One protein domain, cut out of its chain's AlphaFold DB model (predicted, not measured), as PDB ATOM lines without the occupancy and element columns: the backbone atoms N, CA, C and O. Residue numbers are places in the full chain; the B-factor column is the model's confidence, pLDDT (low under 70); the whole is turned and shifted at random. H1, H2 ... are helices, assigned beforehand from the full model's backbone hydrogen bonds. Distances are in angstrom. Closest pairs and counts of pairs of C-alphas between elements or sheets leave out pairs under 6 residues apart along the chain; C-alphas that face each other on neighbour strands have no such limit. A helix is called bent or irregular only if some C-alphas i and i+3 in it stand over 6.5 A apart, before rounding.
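AT A GLANCE: This is residues 48 to 168 of the 256 residues of an uncharacterized protein of Nannochloropsis gaditana (UniProt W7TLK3). The long helix H3 forms one side of a rough ring of six helices, with H4 and H6 each running back beside it. H5 crosses H4 and H2, H2 folds back from H1, and H1 comes near H6; residues 76 to 81 of the H2 to H3 link stick out. The printed part has 121 residues, H1 to H6 in chain order and no named strand, and is all helix. It is compact, with a radius of gyration of the C-alphas of 14.0 A and spans of 39 by 32 by 25 A.

IN THESE COORDINATES: H3, residues 84 to 107, is 33.7 A long, from C-alpha 84 at (-3.980, 55.336, 37.552). H4 is residues 114 to 126, H5 is 133 to 148 and 22.2 A long, and H6 is 152 to 161, ending at (-20.342, 47.176, 25.252). H1 is residues 48 to 56 and H2 is 58 to 69.

HOW THE PARTS SIT: H3 and H4 form a helical hairpin at a shallow tilt of 24 degrees; their closest C-alphas, Leu 96 and Ile 119, are 6.3 A apart. With residues 98 to 105, H3 touches H6, opposite ways at a shallow 13 degrees, closest at the C-alphas of Arg 98 and Arg 159, 6.3 A. H5 touches H2 at a steep 57 degrees, C-alphas of Ala 63 and Phe 143 being closest at 5.3 A. H4 is irregular, but only just, with C-alphas 122 and 125 6.7 A apart. Every O i to N i+4 pair is within hydrogen-bond range in H1, H2, H3, H5 and H6; in H4, 7 of 9.

THE WHOLE: The C-alphas of Glu 80 and Gly 108 are farthest apart, 42.2 A. The printed part has no cut; H2 to H3 is the long link. Mean pLDDT of the printed part is 83.1, with residues 73 to 81, 107 to 108, 128 to 130 and 160 to 167 under 70.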
ATOM      1  N   PHE A  48     -31.676  47.223  25.466       88.62
ATOM      2  CA  PHE A  48     -31.017  46.019  25.960       88.62
ATOM      3  C   PHE A  48     -31.658  45.495  27.250       88.62
ATOM      4  O   PHE A  48     -31.886  44.297  27.381       88.62
ATOM      5  N   LEU A  49     -31.961  46.379  28.205       88.81
ATOM      6  CA  LEU A  49     -32.576  45.959  29.467       88.81
ATOM      7  C   LEU A  49     -34.021  45.499  29.279       88.81
ATOM      8  O   LEU A  49     -34.440  44.592  29.989       88.81
ATOM      9  N   VAL A  50     -34.748  46.099  28.330       89.94
ATOM     10  CA  VAL A  50     -36.096  45.652  27.951       89.94
ATOM     11  C   VAL A  50     -36.032  44.242  27.367       89.94
ATOM     12  O   VAL A  50     -36.687  43.349  27.891       89.94
ATOM     13  N   ALA A  51     -35.173  44.010  26.369       89.62
ATOM     14  CA  ALA A  51     -35.018  42.691  25.758       89.62
ATOM     15  C   ALA A  51     -34.565  41.621  26.771       89.62
ATOM     16  O   ALA A  51     -35.077  40.506  26.773       89.62
ATOM     17  N   LEU A  52     -33.640  41.965  27.676       90.88
ATOM     18  CA  LEU A  52     -33.190  41.060  28.738       90.88
ATOM     19  C   LEU A  52     -34.308  40.725  29.737       90.88
ATOM     20  O   LEU A  52     -34.389  39.595  30.218       90.88
ATOM     21  N   GLU A  53     -35.145  41.703  30.085       92.75
ATOM     22  CA  GLU A  53     -36.294  41.484  30.962       92.75
ATOM     23  C   GLU A  53     -37.359  40.609  30.294       92.75
ATOM     24  O   GLU A  53     -37.912  39.730  30.953       92.75
ATOM     25  N   GLU A  54     -37.612  40.799  29.001       92.12
ATOM     26  CA  GLU A  54     -38.534  39.962  28.225       92.12
ATOM     27  C   GLU A  54     -38.042  38.511  28.112       92.12
ATOM     28  O   GLU A  54     -38.844  37.585  28.239       92.12
ATOM     29  N   ASP A  55     -36.733  38.308  27.931       92.31
ATOM     30  CA  ASP A  55     -36.120  36.983  27.789       92.31
ATOM     31  C   ASP A  55     -35.967  36.242  29.133       92.31
ATOM     32  O   ASP A  55     -36.371  35.086  29.278       92.31
ATOM     33  N   GLN A  56     -35.406  36.902  30.154       94.44
ATOM     34  CA  GLN A  56     -34.990  36.249  31.410       94.44
ATOM     35  C   GLN A  56     -35.692  36.760  32.673       94.44
ATOM     36  O   GLN A  56     -35.433  36.251  33.776       94.44
ATOM     37  N   GLY A  57     -36.580  37.743  32.529       94.88
ATOM     38  CA  GLY A  57     -37.373  38.329  33.602       94.88
ATOM     39  C   GLY A  57     -36.718  39.530  34.303       94.88
ATOM     40  O   GLY A  57     -35.515  39.782  34.176       94.88
ATOM     41  N   PRO A  58     -37.488  40.247  35.143       94.19
ATOM     42  CA  PRO A  58     -37.040  41.476  35.809       94.19
ATOM     43  C   PRO A  58     -35.839  41.256  36.735       94.19
ATOM     44  O   PRO A  58     -34.989  42.132  36.877       94.19
ATOM     45  N   ALA A  59     -35.712  40.065  37.328       94.62
ATOM     46  CA  ALA A  59     -34.564  39.723  38.165       94.62
ATOM     47  C   ALA A  59     -33.237  39.728  37.380       94.62
ATOM     48  O   ALA A  59     -32.208  40.113  37.933       94.62
ATOM     49  N   ALA A  60     -33.251  39.342  36.098       93.19
ATOM     50  CA  ALA A  60     -32.059  39.365  35.252       93.19
ATOM     51  C   ALA A  60     -31.632  40.800  34.917       93.19
ATOM     52  O   ALA A  60     -30.451  41.137  35.029       93.19
ATOM     53  N   ARG A  61     -32.602  41.664  34.591       91.56
ATOM     54  CA  ARG A  61     -32.387  43.105  34.403       91.56
ATOM     55  C   ARG A  61     -31.734  43.735  35.632       91.56
ATOM     56  O   ARG A  61     -30.702  44.394  35.502       91.56
ATOM     57  N   GLU A  62     -32.295  43.504  36.818       91.31
ATOM     58  CA  GLU A  62     -31.751  44.045  38.070       91.31
ATOM     59  C   GLU A  62     -30.359  43.481  38.391       91.31
ATOM     60  O   GLU A  62     -29.480  44.228  38.816       91.31
ATOM     61  N   ALA A  63     -30.109  42.195  38.124       92.00
ATOM     62  CA  ALA A  63     -28.797  41.584  38.327       92.00
ATOM     63  C   ALA A  63     -27.710  42.226  37.449       92.00
ATOM     64  O   ALA A  63     -26.625  42.548  37.938       92.00
ATOM     65  N   VAL A  64     -28.002  42.454  36.165       89.94
ATOM     66  CA  VAL A  64     -27.067  43.102  35.232       89.94
ATOM     67  C   VAL A  64     -26.826  44.564  35.616       89.94
ATOM     68  O   VAL A  64     -25.674  45.005  35.642       89.94
ATOM     69  N   LEU A  65     -27.879  45.305  35.973       87.06
ATOM     70  CA  LEU A  65     -27.759  46.678  36.469       87.06
ATOM     71  C   LEU A  65     -26.884  46.751  37.723       87.06
ATOM     72  O   LEU A  65     -25.909  47.507  37.754       87.06
ATOM     73  N   ALA A  66     -27.196  45.933  38.729       87.44
ATOM     74  CA  ALA A  66     -26.459  45.892  39.982       87.44
ATOM     75  C   ALA A  66     -24.982  45.547  39.747       87.44
ATOM     76  O   ALA A  66     -24.107  46.214  40.295       87.44
ATOM     77  N   TYR A  67     -24.689  44.572  38.883       89.69
ATOM     78  CA  TYR A  67     -23.319  44.154  38.588       89.69
ATOM     79  C   TYR A  67     -22.467  45.259  37.963       89.69
ATOM     80  O   TYR A  67     -21.326  45.452  38.375       89.69
ATOM     81  N   PHE A  68     -23.004  46.024  37.010       86.12
ATOM     82  CA  PHE A  68     -22.238  47.081  36.337       86.12
ATOM     83  C   PHE A  68     -22.207  48.420  37.086       86.12
ATOM     84  O   PHE A  68     -21.365  49.271  36.769       86.12
ATOM     85  N   GLN A  69     -23.085  48.605  38.076       82.06
ATOM     86  CA  GLN A  69     -23.102  49.772  38.968       82.06
ATOM     87  C   GLN A  69     -22.335  49.545  40.278       82.06
ATOM     88  O   GLN A  69     -21.884  50.512  40.888       82.06
ATOM     89  N   ALA A  70     -22.161  48.292  40.703       82.25
ATOM     90  CA  ALA A  70     -21.467  47.934  41.937       82.25
ATOM     91  C   ALA A  70     -19.977  48.326  42.021       82.25
ATOM     92  O   ALA A  70     -19.530  48.580  43.145       82.25
ATOM     93  N   PRO A  71     -19.177  48.371  40.932       81.31
ATOM     94  CA  PRO A  71     -17.758  48.680  41.047       81.31
ATOM     95  C   PRO A  71     -17.514  50.058  41.664       81.31
ATOM     96  O   PRO A  71     -18.091  51.066  41.252       81.31
ATOM     97  N   HIS A  72     -16.630  50.111  42.658       73.19
ATOM     98  CA  HIS A  72     -16.470  51.281  43.530       73.19
ATOM     99  C   HIS A  72     -15.940  52.535  42.817       73.19
ATOM    100  O   HIS A  72     -16.053  53.641  43.351       73.19
ATOM    101  N   PHE A  73     -15.374  52.356  41.624       69.81
ATOM    102  CA  PHE A  73     -14.835  53.400  40.763       69.81
ATOM    103  C   PHE A  73     -15.880  54.079  39.862       69.81
ATOM    104  O   PHE A  73     -15.562  55.060  39.198       69.81
ATOM    105  N   ARG A  74     -17.144  53.628  39.853       68.94
ATOM    106  CA  ARG A  74     -18.257  54.265  39.114       68.94
ATOM    107  C   ARG A  74     -18.792  55.551  39.773       68.94
ATOM    108  O   ARG A  74     -19.889  55.997  39.434       68.94
ATOM    109  N   ARG A  75     -18.064  56.157  40.723       58.06
ATOM    110  CA  ARG A  75     -18.538  57.357  41.431       58.06
ATOM    111  C   ARG A  75     -18.763  58.517  40.467       58.06
ATOM    112  O   ARG A  75     -17.996  58.752  39.541       58.06
ATOM    113  N   LYS A  76     -19.846  59.246  40.732       51.34
ATOM    114  CA  LYS A  76     -20.381  60.358  39.934       51.34
ATOM    115  C   LYS A  76     -19.518  61.624  40.011       51.34
ATOM    116  O   LYS A  76     -19.871  62.635  39.405       51.34
ATOM    117  N   GLU A  77     -18.427  61.598  40.774       49.78
ATOM    118  CA  GLU A  77     -17.496  62.713  40.847       49.78
ATOM    119  C   GLU A  77     -16.695  62.772  39.547       49.78
ATOM    120  O   GLU A  77     -15.822  61.946  39.291       49.78
ATOM    121  N   ALA A  78     -17.018  63.763  38.717       46.62
ATOM    122  CA  ALA A  78     -16.208  64.185  37.588       46.62
ATOM    123  C   ALA A  78     -14.807  64.578  38.089       46.62
ATOM    124  O   ALA A  78     -14.543  65.731  38.420       46.62
ATOM    125  N   LEU A  79     -13.920  63.595  38.212       50.00
ATOM    126  CA  LEU A  79     -12.514  63.821  38.489       50.00
ATOM    127  C   LEU A  79     -11.857  64.203  37.165       50.00
ATOM    128  O   LEU A  79     -11.771  63.393  36.244       50.00
ATOM    129  N   GLU A  80     -11.376  65.443  37.091       56.66
ATOM    130  CA  GLU A  80     -10.608  65.997  35.966       56.66
ATOM    131  C   GLU A  80      -9.373  65.136  35.607       56.66
ATOM    132  O   GLU A  80      -8.833  65.251  34.508       56.66
ATOM    133  N   ALA A  81      -8.978  64.207  36.488       66.06
ATOM    134  CA  ALA A  81      -8.151  63.052  36.164       66.06
ATOM    135  C   ALA A  81      -8.539  61.836  37.030       66.06
ATOM    136  O   ALA A  81      -8.447  61.879  38.256       66.06
ATOM    137  N   VAL A  82      -8.935  60.731  36.392       71.00
ATOM    138  CA  VAL A  82      -9.099  59.426  37.056       71.00
ATOM    139  C   VAL A  82      -7.707  58.917  37.481       71.00
ATOM    140  O   VAL A  82      -6.841  58.829  36.602       71.00
ATOM    141  N   PRO A  83      -7.463  58.585  38.766       82.62
ATOM    142  CA  PRO A  83      -6.181  58.033  39.223       82.62
ATOM    143  C   PRO A  83      -5.771  56.769  38.450       82.62
ATOM    144  O   PRO A  83      -6.634  56.007  38.009       82.62
ATOM    145  N   GLU A  84      -4.468  56.521  38.282       84.00
ATOM    146  CA  GLU A  84      -3.980  55.336  37.552       84.00
ATOM    147  C   GLU A  84      -4.388  54.025  38.235       84.00
ATOM    148  O   GLU A  84      -4.700  53.048  37.557       84.00
ATOM    149  N   GLU A  85      -4.479  54.020  39.564       82.88
ATOM    150  CA  GLU A  85      -4.963  52.882  40.345       82.88
ATOM    151  C   GLU A  85      -6.410  52.538  39.963       82.88
ATOM    152  O   GLU A  85      -6.719  51.388  39.658       82.88
ATOM    153  N   VAL A  86      -7.266  53.557  39.848       80.94
ATOM    154  CA  VAL A  86      -8.672  53.405  39.451       80.94
ATOM    155  C   VAL A  86      -8.797  52.920  38.002       80.94
ATOM    156  O   VAL A  86      -9.658  52.099  37.682       80.94
ATOM    157  N   LYS A  87      -7.919  53.385  37.102       82.19
ATOM    158  CA  LYS A  87      -7.867  52.877  35.721       82.19
ATOM    159  C   LYS A  87      -7.457  51.407  35.678       82.19
ATOM    160  O   LYS A  87      -8.040  50.645  34.906       82.19
ATOM    161  N   ALA A  88      -6.479  51.010  36.490       86.19
ATOM    162  CA  ALA A  88      -6.024  49.629  36.583       86.19
ATOM    163  C   ALA A  88      -7.125  48.709  37.134       86.19
ATOM    164  O   ALA A  88      -7.362  47.641  36.571       86.19
ATOM    165  N   GLU A  89      -7.852  49.143  38.165       87.94
ATOM    166  CA  GLU A  89      -9.002  48.419  38.722       87.94
ATOM    167  C   GLU A  89     -10.149  48.293  37.715       87.94
ATOM    168  O   GLU A  89     -10.691  47.203  37.528       87.94
ATOM    169  N   MET A  90     -10.472  49.370  36.992       85.44
ATOM    170  CA  MET A  90     -11.465  49.335  35.915       85.44
ATOM    171  C   MET A  90     -11.048  48.370  34.798       85.44
ATOM    172  O   MET A  90     -11.865  47.580  34.319       85.44
ATOM    173  N   ALA A  91      -9.777  48.391  34.392       86.69
ATOM    174  CA  ALA A  91      -9.249  47.466  33.393       86.69
ATOM    175  C   ALA A  91      -9.295  46.008  33.882       86.69
ATOM    176  O   ALA A  91      -9.657  45.119  33.108       86.69
ATOM    177  N   ALA A  92      -8.979  45.761  35.158       90.56
ATOM    178  CA  ALA A  92      -9.071  44.443  35.775       90.56
ATOM    179  C   ALA A  92     -10.517  43.933  35.809       90.56
ATOM    180  O   ALA A  92     -10.761  42.805  35.383       90.56
ATOM    181  N   PHE A  93     -11.472  44.776  36.216       89.75
ATOM    182  CA  PHE A  93     -12.898  44.447  36.218       89.75
ATOM    183  C   PHE A  93     -13.371  44.063  34.814       89.75
ATOM    184  O   PHE A  93     -13.856  42.955  34.610       89.75
ATOM    185  N   LEU A  94     -13.129  44.919  33.816       87.69
ATOM    186  CA  LEU A  94     -13.541  44.656  32.434       87.69
ATOM    187  C   LEU A  94     -12.888  43.393  31.857       87.69
ATOM    188  O   LEU A  94     -13.528  42.657  31.105       87.69
ATOM    189  N   ARG A  95     -11.620  43.127  32.197       91.25
ATOM    190  CA  ARG A  95     -10.922  41.897  31.799       91.25
ATOM    191  C   ARG A  95     -11.601  40.665  32.398       91.25
ATOM    192  O   ARG A  95     -11.880  39.728  31.657       91.25
ATOM    193  N   LEU A  96     -11.872  40.678  33.703       92.62
ATOM    194  CA  LEU A  96     -12.510  39.574  34.421       92.62
ATOM    195  C   LEU A  96     -13.944  39.331  33.943       92.62
ATOM    196  O   LEU A  96     -14.316  38.187  33.703       92.62
ATOM    197  N   THR A  97     -14.726  40.391  33.722       91.06
ATOM    198  CA  THR A  97     -16.078  40.283  33.159       91.06
ATOM    199  C   THR A  97     -16.056  39.656  31.766       91.06
ATOM    200  O   THR A  97     -16.851  38.763  31.489       91.06
ATOM    201  N   ARG A  98     -15.133  40.071  30.885       89.69
ATOM    202  CA  ARG A  98     -14.995  39.472  29.544       89.69
ATOM    203  C   ARG A  98     -14.584  38.010  29.607       89.69
ATOM    204  O   ARG A  98     -15.111  37.198  28.858       89.69
ATOM    205  N   GLU A  99     -13.648  37.679  30.490       91.25
ATOM    206  CA  GLU A  99     -13.229  36.296  30.699       91.25
ATOM    207  C   GLU A  99     -14.407  35.432  31.166       91.25
ATOM    208  O   GLU A  99     -14.627  34.354  30.621       91.25
ATOM    209  N   LEU A 100     -15.211  35.944  32.100       91.25
ATOM    210  CA  LEU A 100     -16.412  35.274  32.576       91.25
ATOM    211  C   LEU A 100     -17.418  35.037  31.441       91.25
ATOM    212  O   LEU A 100     -17.859  33.908  31.263       91.25
ATOM    213  N   ILE A 101     -17.728  36.062  30.642       90.44
ATOM    214  CA  ILE A 101     -18.626  35.945  29.479       90.44
ATOM    215  C   ILE A 101     -18.126  34.861  28.512       90.44
ATOM    216  O   ILE A 101     -18.885  33.964  28.154       90.44
ATOM    217  N   ASN A 102     -16.835  34.880  28.164       89.69
ATOM    218  CA  ASN A 102     -16.246  33.914  27.232       89.69
ATOM    219  C   ASN A 102     -16.317  32.464  27.746       89.69
ATOM    220  O   ASN A 102     -16.480  31.538  26.950       89.69
ATOM    221  N   LEU A 103     -16.178  32.248  29.061       90.62
ATOM    222  CA  LEU A 103     -16.312  30.912  29.652       90.62
ATOM    223  C   LEU A 103     -17.729  30.360  29.457       90.62
ATOM    224  O   LEU A 103     -17.878  29.195  29.090       90.62
ATOM    225  N   PHE A 104     -18.755  31.186  29.668       89.94
ATOM    226  CA  PHE A 104     -20.144  30.772  29.476       89.94
ATOM    227  C   PHE A 104     -20.490  30.558  27.999       89.94
ATOM    228  O   PHE A 104     -21.122  29.555  27.676       89.94
ATOM    229  N   GLU A 105     -19.998  31.417  27.105       86.94
ATOM    230  CA  GLU A 105     -20.258  31.324  25.665       86.94
ATOM    231  C   GLU A 105     -19.608  30.091  25.015       86.94
ATOM    232  O   GLU A 105     -20.275  29.303  24.347       86.94
ATOM    233  N   VAL A 106     -18.297  29.905  25.199       81.69
ATOM    234  CA  VAL A 106     -17.529  28.905  24.433       81.69
ATOM    235  C   VAL A 106     -17.625  27.517  25.050       81.69
ATOM    236  O   VAL A 106     -17.579  26.509  24.348       81.69
ATOM    237  N   SER A 107     -17.671  27.452  26.378       68.81
ATOM    238  CA  SER A 107     -17.412  26.210  27.107       68.81
ATOM    239  C   SER A 107     -18.650  25.663  27.827       68.81
ATOM    240  O   SER A 107     -18.537  24.631  28.489       68.81
ATOM    241  N   GLY A 108     -19.818  26.320  27.703       68.25
ATOM    242  CA  GLY A 108     -21.080  25.875  28.317       68.25
ATOM    243  C   GLY A 108     -20.926  25.601  29.815       68.25
ATOM    244  O   GLY A 108     -21.418  24.601  30.342       68.25
ATOM    245  N   VAL A 109     -20.107  26.422  30.469       77.88
ATOM    246  CA  VAL A 109     -19.497  26.106  31.757       77.88
ATOM    247  C   VAL A 109     -20.530  26.186  32.871       77.88
ATOM    248  O   VAL A 109     -21.330  27.112  32.938       77.88
ATOM    249  N   SER A 110     -20.487  25.223  33.794       77.50
ATOM    250  CA  SER A 110     -21.312  25.277  35.000       77.50
ATOM    251  C   SER A 110     -20.855  26.395  35.939       77.50
ATOM    252  O   SER A 110     -19.662  26.650  36.096       77.50
ATOM    253  N   MET A 111     -21.800  26.991  36.661       78.62
ATOM    254  CA  MET A 111     -21.541  28.011  37.682       78.62
ATOM    255  C   MET A 111     -20.580  27.575  38.803       78.62
ATOM    256  O   MET A 111     -20.072  28.427  39.530       78.62
ATOM    257  N   THR A 112     -20.352  26.269  38.970       77.19
ATOM    258  CA  THR A 112     -19.440  25.681  39.966       77.19
ATOM    259  C   THR A 112     -18.028  25.431  39.437       77.19
ATOM    260  O   THR A 112     -17.192  24.885  40.155       77.19
ATOM    261  N   ASN A 113     -17.742  25.806  38.191       88.19
ATOM    262  CA  ASN A 113     -16.421  25.647  37.600       88.19
ATOM    263  C   ASN A 113     -15.350  26.405  38.394       88.19
ATOM    264  O   ASN A 113     -15.547  27.550  38.801       88.19
ATOM    265  N   GLU A 114     -14.192  25.771  38.574       89.38
ATOM    266  CA  GLU A 114     -13.082  26.307  39.368       89.38
ATOM    267  C   GLU A 114     -12.637  27.696  38.895       89.38
ATOM    268  O   GLU A 114     -12.380  28.575  39.720       89.38
ATOM    269  N   ARG A 115     -12.615  27.943  37.578       92.12
ATOM    270  CA  ARG A 115     -12.234  29.249  37.036       92.12
ATOM    271  C   ARG A 115     -13.314  30.303  37.259       92.12
ATOM    272  O   ARG A 115     -12.970  31.437  37.576       92.12
ATOM    273  N   VAL A 116     -14.593  29.937  37.154       90.56
ATOM    274  CA  VAL A 116     -15.710  30.841  37.490       90.56
ATOM    275  C   VAL A 116     -15.625  31.258  38.961       90.56
ATOM    276  O   VAL A 116     -15.748  32.442  39.266       90.56
ATOM    277  N   THR A 117     -15.341  30.316  39.862       91.06
ATOM    278  CA  THR A 117     -15.123  30.600  41.289       91.06
ATOM    279  C   THR A 117     -13.929  31.530  41.506       91.06
ATOM    280  O   THR A 117     -14.075  32.543  42.185       91.06
ATOM    281  N   ALA A 118     -12.788  31.260  40.866       92.94
ATOM    282  CA  ALA A 118     -11.605  32.117  40.969       92.94
ATOM    283  C   ALA A 118     -11.874  33.552  40.475       92.94
ATOM    284  O   ALA A 118     -11.515  34.513  41.147       92.94
ATOM    285  N   ILE A 119     -12.574  33.716  39.344       92.75
ATOM    286  CA  ILE A 119     -12.935  35.042  38.817       92.75
ATOM    287  C   ILE A 119     -13.834  35.805  39.797       92.75
ATOM    288  O   ILE A 119     -13.662  37.009  39.969       92.75
ATOM    289  N   ARG A 120     -14.780  35.131  40.462       91.00
ATOM    290  CA  ARG A 120     -15.642  35.759  41.479       91.00
ATOM    291  C   ARG A 120     -14.839  36.274  42.670       91.00
ATOM    292  O   ARG A 120     -15.114  37.367  43.153       91.00
ATOM    293  N   GLU A 121     -13.846  35.512  43.119       90.88
ATOM    294  CA  GLU A 121     -12.938  35.934  44.191       90.88
ATOM    295  C   GLU A 121     -12.053  37.114  43.762       90.88
ATOM    296  O   GLU A 121     -11.844  38.032  44.551       90.88
ATOM    297  N   GLU A 122     -11.584  37.130  42.507       92.62
ATOM    298  CA  GLU A 122     -10.824  38.250  41.929       92.62
ATOM    299  C   GLU A 122     -11.686  39.517  41.732       92.62
ATOM    300  O   GLU A 122     -11.164  40.629  41.811       92.62
ATOM    301  N   LEU A 123     -12.995  39.370  41.483       90.38
ATOM    302  CA  LEU A 123     -13.937  40.485  41.321       90.38
ATOM    303  C   LEU A 123     -14.330  41.133  42.654       90.38
ATOM    304  O   LEU A 123     -14.516  42.346  42.685       90.38
ATOM    305  N   ASP A 124     -14.441  40.359  43.737       88.56
ATOM    306  CA  ASP A 124     -14.872  40.828  45.065       88.56
ATOM    307  C   ASP A 124     -14.178  42.127  45.540       88.56
ATOM    308  O   ASP A 124     -14.890  43.059  45.909       88.56
ATOM    309  N   PRO A 125     -12.834  42.277  45.470       87.25
ATOM    310  CA  PRO A 125     -12.169  43.522  45.871       87.25
ATOM    311  C   PRO A 125     -12.406  44.705  44.916       87.25
ATOM    312  O   PRO A 125     -12.161  45.849  45.292       87.25
ATOM    313  N   LEU A 126     -12.850  44.453  43.680       87.12
ATOM    314  CA  LEU A 126     -13.148  45.493  42.689       87.12
ATOM    315  C   LEU A 126     -14.573  46.042  42.853       87.12
ATOM    316  O   LEU A 126     -14.858  47.185  42.474       87.12
ATOM    317  N   MET A 127     -15.465  45.253  43.453       82.94
ATOM    318  CA  MET A 127     -16.799  45.696  43.845       82.94
ATOM    319  C   MET A 127     -16.694  46.729  44.983       82.94
ATOM    320  O   MET A 127     -15.724  46.748  45.730       82.94
ATOM    321  N   GLY A 128     -17.664  47.645  45.076       69.25
ATOM    322  CA  GLY A 128     -17.821  48.670  46.122       69.25
ATOM    323  C   GLY A 128     -17.013  48.460  47.412       69.25
ATOM    324  O   GLY A 128     -17.377  47.583  48.181       69.25
ATOM    325  N   SER A 129     -16.051  49.331  47.754       59.00
ATOM    326  CA  SER A 129     -15.361  49.293  49.067       59.00
ATOM    327  C   SER A 129     -16.317  49.402  50.271       59.00
ATOM    328  O   SER A 129     -15.932  49.128  51.404       59.00
ATOM    329  N   ASN A 130     -17.557  49.834  50.021       60.78
ATOM    330  CA  ASN A 130     -18.633  49.999  50.997       60.78
ATOM    331  C   ASN A 130     -19.739  48.934  50.872       60.78
ATOM    332  O   ASN A 130     -20.712  48.990  51.622       60.78
ATOM    333  N   LEU A 131     -19.641  47.997  49.921       72.44
ATOM    334  CA  LEU A 131     -20.569  46.873  49.831       72.44
ATOM    335  C   LEU A 131     -20.104  45.784  50.806       72.44
ATOM    336  O   LEU A 131     -18.945  45.372  50.750       72.44
ATOM    337  N   PRO A 132     -20.979  45.280  51.696       84.50
ATOM    338  CA  PRO A 132     -20.686  44.070  52.446       84.50
ATOM    339  C   PRO A 132     -20.295  42.945  51.485       84.50
ATOM    340  O   PRO A 132     -20.900  42.797  50.422       84.50
ATOM    341  N   ARG A 133     -19.316  42.124  51.876       84.38
ATOM    342  CA  ARG A 133     -18.840  40.993  51.062       84.38
ATOM    343  C   ARG A 133     -19.981  40.094  50.583       84.38
ATOM    344  O   ARG A 133     -20.023  39.712  49.422       84.38
ATOM    345  N   GLU A 134     -20.949  39.821  51.454       86.56
ATOM    346  CA  GLU A 134     -22.148  39.047  51.112       86.56
ATOM    347  C   GLU A 134     -22.960  39.693  49.978       86.56
ATOM    348  O   GLU A 134     -23.450  39.001  49.090       86.56
ATOM    349  N   THR A 135     -23.064  41.025  49.959       86.94
ATOM    350  CA  THR A 135     -23.745  41.767  48.892       86.94
ATOM    351  C   THR A 135     -22.952  41.728  47.588       86.94
ATOM    352  O   THR A 135     -23.537  41.457  46.544       86.94
ATOM    353  N   SER A 136     -21.632  41.942  47.637       87.44
ATOM    354  CA  SER A 136     -20.740  41.823  46.470       87.44
ATOM    355  C   SER A 136     -20.840  40.435  45.819       87.44
ATOM    356  O   SER A 136     -21.057  40.307  44.606       87.44
ATOM    357  N   GLN A 137     -20.791  39.387  46.643       89.19
ATOM    358  CA  GLN A 137     -20.955  38.004  46.206       89.19
ATOM    359  C   GLN A 137     -22.351  37.745  45.642       89.19
ATOM    360  O   GLN A 137     -22.464  37.128  44.589       89.19
ATOM    361  N   SER A 138     -23.405  38.239  46.296       91.94
ATOM    362  CA  SER A 138     -24.785  38.102  45.817       91.94
ATOM    363  C   SER A 138     -24.979  38.739  44.437       91.94
ATOM    364  O   SER A 138     -25.470  38.080  43.522       91.94
ATOM    365  N   VAL A 139     -24.503  39.974  44.242       91.19
ATOM    366  CA  VAL A 139     -24.565  40.685  42.952       91.19
ATOM    367  C   VAL A 139     -23.806  39.924  41.865       91.19
ATOM    368  O   VAL A 139     -24.325  39.707  40.769       91.19
ATOM    369  N   THR A 140     -22.590  39.472  42.172       91.81
ATOM    370  CA  THR A 140     -21.777  38.701  41.222       91.81
ATOM    371  C   THR A 140     -22.427  37.355  40.896       91.81
ATOM    372  O   THR A 140     -22.434  36.934  39.740       91.81
ATOM    373  N   ASN A 141     -23.009  36.678  41.886       92.94
ATOM    374  CA  ASN A 141     -23.692  35.403  41.692       92.94
ATOM    375  C   ASN A 141     -24.919  35.559  40.798       92.94
ATOM    376  O   ASN A 141     -25.033  34.810  39.831       92.94
ATOM    377  N   ALA A 142     -25.758  36.564  41.057       94.44
ATOM    378  CA  ALA A 142     -26.927  36.859  40.238       94.44
ATOM    379  C   ALA A 142     -26.541  37.159  38.778       94.44
ATOM    380  O   ALA A 142     -27.170  36.652  37.853       94.44
ATOM    381  N   PHE A 143     -25.459  37.912  38.545       93.38
ATOM    382  CA  PHE A 143     -24.955  38.145  37.187       93.38
ATOM    383  C   PHE A 143     -24.508  36.851  36.496       93.38
ATOM    384  O   PHE A 143     -24.808  36.622  35.327       93.38
ATOM    385  N   VAL A 144     -23.835  35.958  37.219       93.44
ATOM    386  CA  VAL A 144     -23.426  34.660  36.667       93.44
ATOM    387  C   VAL A 144     -24.643  33.775  36.357       93.44
ATOM    388  O   VAL A 144     -24.605  33.030  35.385       93.44
ATOM    389  N   GLU A 145     -25.730  33.860  37.129       93.56
ATOM    390  CA  GLU A 145     -26.991  33.155  36.825       93.56
ATOM    391  C   GLU A 145     -27.656  33.672  35.544       93.56
ATOM    392  O   GLU A 145     -28.329  32.910  34.847       93.56
ATOM    393  N   VAL A 146     -27.476  34.956  35.224       93.31
ATOM    394  CA  VAL A 146     -27.882  35.531  33.932       93.31
ATOM    395  C   VAL A 146     -27.020  34.960  32.806       93.31
ATOM    396  O   VAL A 146     -27.557  34.482  31.810       93.31
ATOM    397  N   LEU A 147     -25.694  34.906  32.981       92.25
ATOM    398  CA  LEU A 147     -24.796  34.311  31.981       92.25
ATOM    399  C   LEU A 147     -25.072  32.819  31.750       92.25
ATOM    400  O   LEU A 147     -25.027  32.361  30.615       92.25
ATOM    401  N   ALA A 148     -25.406  32.067  32.802       91.56
ATOM    402  CA  ALA A 148     -25.716  30.639  32.713       91.56
ATOM    403  C   ALA A 148     -26.984  30.330  31.899       91.56
ATOM    404  O   ALA A 148     -27.148  29.206  31.426       91.56
ATOM    405  N   ARG A 149     -27.881  31.311  31.757       91.06
ATOM    406  CA  ARG A 149     -29.107  31.233  30.950       91.06
ATOM    407  C   ARG A 149     -28.995  32.014  29.638       91.06
ATOM    408  O   ARG A 149     -29.959  32.058  28.886       91.06
ATOM    409  N   GLY A 150     -27.849  32.648  29.400       88.56
ATOM    410  CA  GLY A 150     -27.606  33.522  28.263       88.56
ATOM    411  C   GLY A 150     -27.441  32.784  26.944       88.56
ATOM    412  O   GLY A 150     -27.009  31.632  26.903       88.56
ATOM    413  N   ASP A 151     -27.739  33.492  25.861       88.94
ATOM    414  CA  ASP A 151     -27.491  33.069  24.491       88.94
ATOM    415  C   ASP A 151     -26.363  33.896  23.842       88.94
ATOM    416  O   ASP A 151     -25.792  34.815  24.440       88.94
ATOM    417  N   SER A 152     -26.033  33.583  22.586       86.75
ATOM    418  CA  SER A 152     -24.995  34.305  21.842       86.75
ATOM    419  C   SER A 152     -25.302  35.796  21.678       86.75
ATOM    420  O   SER A 152     -24.375  36.603  21.665       86.75
ATOM    421  N   ALA A 153     -26.579  36.180  21.565       85.56
ATOM    422  CA  ALA A 153     -26.965  37.581  21.415       85.56
ATOM    423  C   ALA A 153     -26.684  38.375  22.700       85.56
ATOM    424  O   ALA A 153     -26.082  39.450  22.648       85.56
ATOM    425  N   LEU A 154     -27.028  37.817  23.865       87.62
ATOM    426  CA  LEU A 154     -26.687  38.398  25.160       87.62
ATOM    427  C   LEU A 154     -25.169  38.542  25.327       87.62
ATOM    428  O   LEU A 154     -24.695  39.601  25.747       87.62
ATOM    429  N   PHE A 155     -24.394  37.507  24.983       88.00
ATOM    430  CA  PHE A 155     -22.933  37.546  25.104       88.00
ATOM    431  C   PHE A 155     -22.296  38.589  24.176       88.00
ATOM    432  O   PHE A 155     -21.449  39.361  24.631       88.00
ATOM    433  N   GLU A 156     -22.745  38.684  22.920       84.81
ATOM    434  CA  GLU A 156     -22.348  39.735  21.971       84.81
ATOM    435  C   GLU A 156     -22.581  41.134  22.558       84.81
ATOM    436  O   GLU A 156     -21.670  41.968  22.556       84.81
ATOM    437  N   ILE A 157     -23.768  41.392  23.119       82.38
ATOM    438  CA  ILE A 157     -24.118  42.702  23.684       82.38
ATOM    439  C   ILE A 157     -23.266  43.013  24.923       82.38
ATOM    440  O   ILE A 157     -22.663  44.084  25.019       82.38
ATOM    441  N   LEU A 158     -23.145  42.067  25.858       84.06
ATOM    442  CA  LEU A 158     -22.338  42.251  27.066       84.06
ATOM    443  C   LEU A 158     -20.845  42.447  26.741       84.06
ATOM    444  O   LEU A 158     -20.179  43.268  27.382       84.06
ATOM    445  N   ARG A 159     -20.320  41.750  25.722       80.38
ATOM    446  CA  ARG A 159     -18.920  41.836  25.271       80.38
ATOM    447  C   ARG A 159     -18.624  43.130  24.525       80.38
ATOM    448  O   ARG A 159     -17.638  43.797  24.848       80.38
ATOM    449  N   SER A 160     -19.438  43.458  23.521       69.75
ATOM    450  CA  SER A 160     -19.246  44.629  22.653       69.75
ATOM    451  C   SER A 160     -19.285  45.931  23.444       69.75
ATOM    452  O   SER A 160     -18.562  46.873  23.128       69.75
ATOM    453  N   LEU A 161     -20.073  45.955  24.517       62.78
ATOM    454  CA  LEU A 161     -20.342  47.176  25.252       62.78
ATOM    455  C   LEU A 161     -19.688  47.191  26.629       62.78
ATOM    456  O   LEU A 161     -19.741  48.223  27.275       62.78
ATOM    457  N   GLY A 162     -19.053  46.111  27.101       60.41
ATOM    458  CA  GLY A 162     -18.307  46.104  28.371       60.41
ATOM    459  C   GLY A 162     -19.118  46.615  29.571       60.41
ATOM    460  O   GLY A 162     -18.568  47.266  30.455       60.41
ATOM    461  N   GLY A 163     -20.439  46.404  29.562       61.38
ATOM    462  CA  GLY A 163     -21.354  46.961  30.563       61.38
ATOM    463  C   GLY A 163     -21.825  48.398  30.338       61.38
ATOM    464  O   GLY A 163     -22.659  48.883  31.098       61.38
ATOM    465  N   HIS A 164     -21.347  49.094  29.303       64.75
ATOM    466  CA  HIS A 164     -21.824  50.429  28.935       64.75
ATOM    467  C   HIS A 164     -23.316  50.425  28.605       64.75
ATOM    468  O   HIS A 164     -24.000  51.370  28.989       64.75
ATOM    469  N   CYS A 165     -23.828  49.340  28.005       63.88
ATOM    470  CA  CYS A 165     -25.258  49.189  27.755       63.88
ATOM    471  C   CYS A 165     -26.084  49.210  29.034       63.88
ATOM    472  O   CYS A 165     -27.051  49.947  29.090       63.88
ATOM    473  N   ALA A 166     -25.673  48.522  30.101       63.94
ATOM    474  CA  ALA A 166     -26.373  48.582  31.389       63.94
ATOM    475  C   ALA A 166     -26.349  49.986  32.032       63.94
ATOM    476  O   ALA A 166     -27.143  50.278  32.920       63.94
ATOM    477  N   SER A 167     -25.449  50.869  31.585       66.75
ATOM    478  CA  SER A 167     -25.353  52.261  32.044       66.75
ATOM    479  C   SER A 167     -25.955  53.290  31.081       66.75
ATOM    480  O   SER A 167     -25.821  54.487  31.336       66.75
ATOM    481  N   LEU A 168     -26.578  52.859  29.977       76.69
ATOM    482  CA  LEU A 168     -27.256  53.782  29.068       76.69
ATOM    483  C   LEU A 168     -28.445  54.450  29.774       76.69
ATOM    484  O   LEU A 168     -29.077  53.814  30.627       76.69
TER     485      LEU A 168